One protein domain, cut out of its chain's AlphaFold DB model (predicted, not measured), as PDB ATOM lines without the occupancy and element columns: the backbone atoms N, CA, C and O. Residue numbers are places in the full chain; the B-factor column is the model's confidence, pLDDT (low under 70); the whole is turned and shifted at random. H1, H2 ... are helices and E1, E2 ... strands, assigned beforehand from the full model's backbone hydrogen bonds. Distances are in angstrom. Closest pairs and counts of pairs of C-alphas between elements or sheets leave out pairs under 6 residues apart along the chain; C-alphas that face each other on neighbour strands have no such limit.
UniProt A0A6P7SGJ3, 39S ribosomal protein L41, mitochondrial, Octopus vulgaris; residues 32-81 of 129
ATOM      1  N   GLU A  32     179.592 140.688 220.716       67.88
ATOM      2  CA  GLU A  32     179.953 141.942 221.389       67.88
ATOM      3  C   GLU A  32     179.019 143.098 221.004       67.88
ATOM      4  O   GLU A  32     178.810 144.036 221.775       67.88
ATOM      5  N   VAL A  33     178.422 143.028 219.808       70.00
ATOM      6  CA  VAL A  33     177.542 144.063 219.282       70.00
ATOM      7  C   VAL A  33     176.278 143.447 218.694       70.00
ATOM      8  O   VAL A  33     176.320 142.492 217.928       70.00
ATOM      9  N   THR A  34     175.125 144.018 219.044       69.38
ATOM     10  CA  THR A  34     173.794 143.549 218.611       69.38
ATOM     11  C   THR A  34     173.096 144.593 217.742       69.38
ATOM     12  O   THR A  34     173.392 145.783 217.843       69.38
ATOM     13  N   GLY A  35     172.104 144.192 216.936       71.50
ATOM     14  CA  GLY A  35     171.386 145.093 216.011       71.50
ATOM     15  C   GLY A  35     170.780 146.352 216.657       71.50
ATOM     16  O   GLY A  35     170.546 147.358 215.990       71.50
ATOM     17  N   LYS A  36     170.585 146.347 217.981       76.31
ATOM     18  CA  LYS A  36     170.161 147.519 218.763       76.31
ATOM     19  C   LYS A  36     171.217 148.626 218.818       76.31
ATOM     20  O   LYS A  36     170.851 149.798 218.870       76.31
ATOM     21  N   HIS A  37     172.493 148.255 218.795       75.44
ATOM     22  CA  HIS A  37     173.642 149.157 218.779       75.44
ATOM     23  C   HIS A  37     173.937 149.694 217.363       75.44
ATOM     24  O   HIS A  37     174.520 150.763 217.232       75.44
ATOM     25  N   ALA A  38     173.459 149.015 216.309       77.69
ATOM     26  CA  ALA A  38     173.541 149.457 214.906       77.69
ATOM     27  C   ALA A  38     172.444 150.431 214.464       77.69
ATOM     28  O   ALA A  38     172.434 150.850 213.304       77.69
ATOM     29  N   LYS A  39     171.479 150.771 215.325       82.44
ATOM     30  CA  LYS A  39     170.402 151.695 214.942       82.44
ATOM     31  C   LYS A  39     170.975 153.059 214.550       82.44
ATOM     32  O   LYS A  39     171.908 153.532 215.188       82.44
ATOM     33  N   ARG A  40     170.383 153.706 213.538       83.44
ATOM     34  CA  ARG A  40     170.847 155.007 213.004       83.44
ATOM     35  C   ARG A  40     170.944 156.097 214.074       83.44
ATOM     36  O   ARG A  40     171.835 156.933 214.006       83.44
ATOM     37  N   ASP A  41     170.081 156.022 215.081       87.00
ATOM     38  CA  ASP A  41     170.011 156.973 216.196       87.00
ATOM     39  C   ASP A  41     171.179 156.837 217.191       87.00
ATOM     40  O   ASP A  41     171.293 157.625 218.128       87.00
ATOM     41  N   LYS A  42     172.027 155.809 217.049       83.12
ATOM     42  CA  LYS A  42     173.155 155.546 217.947       83.12
ATOM     43  C   LYS A  42     174.463 156.143 217.411       83.12
ATOM     44  O   LYS A  42     174.690 156.172 216.195       83.12
ATOM     45  N   PRO A  43     175.355 156.602 218.310       84.69
ATOM     46  CA  PRO A  43     176.684 157.046 217.916       84.69
ATOM     47  C   PRO A  43     177.463 155.867 217.324       84.69
ATOM     48  O   PRO A  43     177.250 154.720 217.711       84.69
ATOM     49  N   HIS A  44     178.338 156.141 216.355       82.25
ATOM     50  CA  HIS A  44     179.149 155.119 215.677       82.25
ATOM     51  C   HIS A  44     178.348 154.005 214.969       82.25
ATOM     52  O   HIS A  44     178.919 152.979 214.597       82.25
ATOM     53  N   HIS A  45     177.049 154.210 214.686       81.44
ATOM     54  CA  HIS A  45     176.189 153.187 214.072       81.44
ATOM     55  C   HIS A  45     176.743 152.622 212.759       81.44
ATOM     56  O   HIS A  45     176.559 151.444 212.486       81.44
ATOM     57  N   LYS A  46     177.448 153.428 211.953       80.38
ATOM     58  CA  LYS A  46     178.060 152.981 210.689       80.38
ATOM     59  C   LYS A  46     179.190 151.970 210.908       80.38
ATOM     60  O   LYS A  46     179.273 150.991 210.177       80.38
ATOM     61  N   GLN A  47     180.036 152.203 211.913       80.50
ATOM     62  CA  GLN A  47     181.124 151.293 212.293       80.50
ATOM     63  C   GLN A  47     180.547 150.007 212.889       80.50
ATOM     64  O   GLN A  47     180.957 148.907 212.552       80.50
ATOM     65  N   VAL A  48     179.514 150.142 213.716       77.31
ATOM     66  CA  VAL A  48     178.818 149.002 214.307       77.31
ATOM     67  C   VAL A  48     178.095 148.161 213.247       77.31
ATOM     68  O   VAL A  48     178.146 146.939 213.313       77.31
ATOM     69  N   GLN A  49     177.470 148.776 212.237       74.19
ATOM     70  CA  GLN A  49     176.827 148.068 211.121       74.19
ATOM     71  C   GLN A  49     177.823 147.271 210.269       74.19
ATOM     72  O   GLN A  49     177.488 146.173 209.830       74.19
ATOM     73  N   SER A  50     179.040 147.785 210.056       70.38
ATOM     74  CA  SER A  50     180.074 147.061 209.307       70.38
ATOM     75  C   SER A  50     180.697 145.901 210.090       70.38
ATOM     76  O   SER A  50     181.253 144.992 209.477       70.38
ATOM     77  N   ILE A  51     180.590 145.914 211.422       69.75
ATOM     78  CA  ILE A  51     181.027 144.832 212.317       69.75
ATOM     79  C   ILE A  51     179.918 143.781 212.475       69.75
ATOM     80  O   ILE A  51     180.171 142.590 212.347       69.75
ATOM     81  N   LEU A  52     178.668 144.216 212.675       63.25
ATOM     82  CA  LEU A  52     177.508 143.347 212.923       63.25
ATOM     83  C   LEU A  52     177.230 142.328 211.822       63.25
ATOM     84  O   LEU A  52     176.704 141.257 212.103       63.25
ATOM     85  N   ALA A  53     177.534 142.682 210.575       57.00
ATOM     86  CA  ALA A  53     177.209 141.866 209.413       57.00
ATOM     87  C   ALA A  53     178.297 140.846 209.043       57.00
ATOM     88  O   ALA A  53     178.054 139.994 208.198       57.00
ATOM     89  N   LYS A  54     179.492 140.908 209.645       58.31
ATOM     90  CA  LYS A  54     180.638 140.091 209.201       58.31
ATOM     91  C   LYS A  54     180.646 138.654 209.717       58.31
ATOM     92  O   LYS A  54     181.573 137.909 209.412       58.31
ATOM     93  N   HIS A  55     179.658 138.253 210.509       58.56
ATOM     94  CA  HIS A  55     179.759 137.036 211.300       58.56
ATOM     95  C   HIS A  55     178.666 136.016 210.940       58.56
ATOM     96  O   HIS A  55     177.473 136.290 211.034       58.56
ATOM     97  N   ILE A  56     179.144 134.812 210.591       63.88
ATOM     98  CA  ILE A  56     178.477 133.496 210.489       63.88
ATOM     99  C   ILE A  56     177.960 133.087 209.107       63.88
ATOM    100  O   ILE A  56     178.213 131.952 208.709       63.88
ATOM    101  N   VAL A  57     177.250 133.947 208.378       71.69
ATOM    102  CA  VAL A  57     176.618 133.531 207.111       71.69
ATOM    103  C   VAL A  57     177.558 133.815 205.932       71.69
ATOM    104  O   VAL A  57     177.993 134.959 205.793       71.69
ATOM    105  N   PRO A  58     177.884 132.819 205.083       80.31
ATOM    106  CA  PRO A  58     178.673 133.057 203.878       80.31
ATOM    107  C   PRO A  58     177.942 134.015 202.930       80.31
ATOM    108  O   PRO A  58     176.716 133.973 202.806       80.31
ATOM    109  N   GLU A  59     178.689 134.894 202.262       85.25
ATOM    110  CA  GLU A  59     178.113 135.808 201.275       85.25
ATOM    111  C   GLU A  59     177.580 135.015 200.070       85.25
ATOM    112  O   GLU A  59     178.263 134.139 199.550       85.25
ATOM    113  N   VAL A  60     176.362 135.335 199.617       91.38
ATOM    114  CA  VAL A  60     175.662 134.647 198.505       91.38
ATOM    115  C   VAL A  60     175.552 135.513 197.242       91.38
ATOM    116  O   VAL A  60     174.756 135.260 196.339       91.38
ATOM    117  N   GLY A  61     176.304 136.607 197.196       92.56
ATOM    118  CA  GLY A  61     176.183 137.618 196.158       92.56
ATOM    119  C   GLY A  61     176.928 138.893 196.514       92.56
ATOM    120  O   GLY A  61     177.557 138.994 197.567       92.56
ATOM    121  N   GLY A  62     176.820 139.891 195.643       90.31
ATOM    122  CA  GLY A  62     177.546 141.151 195.773       90.31
ATOM    123  C   GLY A  62     176.728 142.359 195.333       90.31
ATOM    124  O   GLY A  62     175.656 142.248 194.741       90.31
ATOM    125  N   PHE A  63     177.239 143.555 195.617       90.31
ATOM    126  CA  PHE A  63     176.602 144.797 195.183       90.31
ATOM    127  C   PHE A  63     176.913 145.098 193.711       90.31
ATOM    128  O   PHE A  63     178.067 145.140 193.291       90.31
ATOM    129  N   SER A  64     175.874 145.370 192.919       91.12
ATOM    130  CA  SER A  64     176.005 145.774 191.520       91.12
ATOM    131  C   SER A  64     176.646 147.157 191.408       91.12
ATOM    132  O   SER A  64     176.095 148.140 191.901       91.12
ATOM    133  N   ARG A  65     177.758 147.267 190.669       89.25
ATOM    134  CA  ARG A  65     178.466 148.544 190.450       89.25
ATOM    135  C   ARG A  65     177.610 149.609 189.752       89.25
ATOM    136  O   ARG A  65     177.827 150.795 189.970       89.25
ATOM    137  N   LYS A  66     176.652 149.197 188.912       91.19
ATOM    138  CA  LYS A  66     175.795 150.111 188.132       91.19
ATOM    139  C   LYS A  66     174.588 150.614 188.920       91.19
ATOM    140  O   LYS A  66     174.212 151.769 188.789       91.19
ATOM    141  N   THR A  67     173.978 149.742 189.720       89.25
ATOM    142  CA  THR A  67     172.688 150.030 190.374       89.25
ATOM    143  C   THR A  67     172.837 150.264 191.879       89.25
ATOM    144  O   THR A  67     171.902 150.725 192.521       89.25
ATOM    145  N   GLY A  68     173.981 149.901 192.471       90.31
ATOM    146  CA  GLY A  68     174.211 149.935 193.920       90.31
ATOM    147  C   GLY A  68     173.349 148.948 194.717       90.31
ATOM    148  O   GLY A  68     173.360 148.970 195.944       90.31
ATOM    149  N   LYS A  69     172.580 148.090 194.036       90.38
ATOM    150  CA  LYS A  69     171.695 147.090 194.647       90.38
ATOM    151  C   LYS A  69     172.446 145.783 194.871       90.38
ATOM    152  O   LYS A  69     173.309 145.432 194.068       90.38
ATOM    153  N   TYR A  70     172.097 145.067 195.935       90.06
ATOM    154  CA  TYR A  70     172.605 143.720 196.180       90.06
ATOM    155  C   TYR A  70     171.999 142.745 195.166       90.06
ATOM    156  O   TYR A  70     170.778 142.690 195.010       90.06
ATOM    157  N   CYS A  71     172.854 142.013 194.463       92.75
ATOM    158  CA  CYS A  71     172.482 141.003 193.489       92.75
ATOM    159  C   CYS A  71     172.922 139.638 194.013       92.75
ATOM    160  O   CYS A  71     174.104 139.421 194.280       92.75
ATOM    161  N   ILE A  72     171.955 138.734 194.151       92.69
ATOM    162  CA  ILE A  72     172.202 137.341 194.516       92.69
ATOM    163  C   ILE A  72     172.788 136.631 193.294       92.69
ATOM    164  O   ILE A  72     172.264 136.784 192.190       92.69
ATOM    165  N   ILE A  73     173.872 135.885 193.500       95.06
ATOM    166  CA  ILE A  73     174.568 135.130 192.457       95.06
ATOM    167  C   ILE A  73     174.240 133.651 192.697       95.06
ATOM    168  O   ILE A  73     174.672 133.115 193.718       95.06
ATOM    169  N   PRO A  74     173.452 132.992 191.825       94.19
ATOM    170  CA  PRO A  74     173.008 131.613 192.040       94.19
ATOM    171  C   PRO A  74     174.154 130.627 192.300       94.19
ATOM    172  O   PRO A  74     174.007 129.718 193.107       94.19
ATOM    173  N   GLU A  75     175.313 130.841 191.680       94.81
ATOM    174  CA  GLU A  75     176.508 130.004 191.814       94.81
ATOM    175  C   GLU A  75     177.182 130.119 193.192       94.81
ATOM    176  O   GLU A  75     177.954 129.244 193.574       94.81
ATOM    177  N   MET A  76     176.900 131.189 193.946       94.12
ATOM    178  CA  MET A  76     177.407 131.377 195.312       94.12
ATOM    179  C   MET A  76     176.510 130.719 196.369       94.12
ATOM    180  O   MET A  76     176.903 130.624 197.531       94.12
ATOM    181  N   ILE A  77     175.307 130.271 195.996       94.06
ATOM    182  CA  ILE A  77     174.400 129.579 196.912       94.06
ATOM    183  C   ILE A  77     174.803 128.097 196.971       94.06
ATOM    184  O   ILE A  77     174.839 127.435 195.932       94.06
ATOM    185  N   PRO A  78     175.090 127.536 198.161       93.06
ATOM    186  CA  PRO A  78     175.414 126.122 198.277       93.06
ATOM    187  C   PRO A  78     174.194 125.255 197.949       93.06
ATOM    188  O   PRO A  78     173.127 125.408 198.547       93.06
ATOM    189  N   ASN A  79     174.373 124.304 197.033       93.81
ATOM    190  CA  ASN A  79     173.351 123.329 196.665       93.81
ATOM    191  C   ASN A  79     173.502 122.052 197.499       93.81
ATOM    192  O   ASN A  79     174.571 121.441 197.527       93.81
ATOM    193  N   ILE A  80     172.420 121.626 198.150       95.88
ATOM    194  CA  ILE A  80     172.373 120.356 198.880       95.88
ATOM    195  C   ILE A  80     171.992 119.259 197.883       95.88
ATOM    196  O   ILE A  80     170.853 119.202 197.424       95.88
ATOM    197  N   VAL A  81     172.949 118.395 197.539       96.12
ATOM    198  CA  VAL A  81     172.715 117.252 196.645       96.12
ATOM    199  C   VAL A  81     172.165 116.093 197.472       96.12
ATOM    200  O   VAL A  81     172.905 115.450 198.214       96.12
TER     201      VAL A  81
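This is residues 32 to 81 of the 129 residues of the protein "39S ribosomal protein L41, mitochondrial" of Octopus vulgaris (UniProt A0A6P7SGJ3). There is little regular structure: a flat, open chain with the short helix H1, beside the looped residues 32 to 44, at one end, and the small hairpin of E1 and E2 well away from it, joined to it by residues 53 to 60. The printed part has 50 residues, 14 of them in named elements, in the order H1, E1, E2; the class is mixed, the two-stranded sheet antiparallel. It is only just loose, close to extended, with a radius of gyration of the C-alphas of 14.3 A and spans of 42 by 30 by 11 A.

After residues 32 to 44, H1 holds residues 45 to 52, 10.0 A long, from C-alpha 45 at (176.189, 153.187, 214.072). E1 is residues 61 to 63, 7.3 A, and E2 residues 70 to 72, 6.6 A, ending at C-alpha 72 (172.202, 137.341, 194.516).

E1 and E2 form a hairpin, antiparallel at 158 degrees. N 71 and O 62 are within hydrogen-bond range at 2.8 A. In H1 every O i to N i+4 pair is within range. H1 and E2 are apart.

The C-alphas farthest apart, of Pro 43 and Val 81, are 45.3 A apart. The printed part has no cut, and neither link is long. pLDDT is under 70 at residues 32, 34 and 51 to 56.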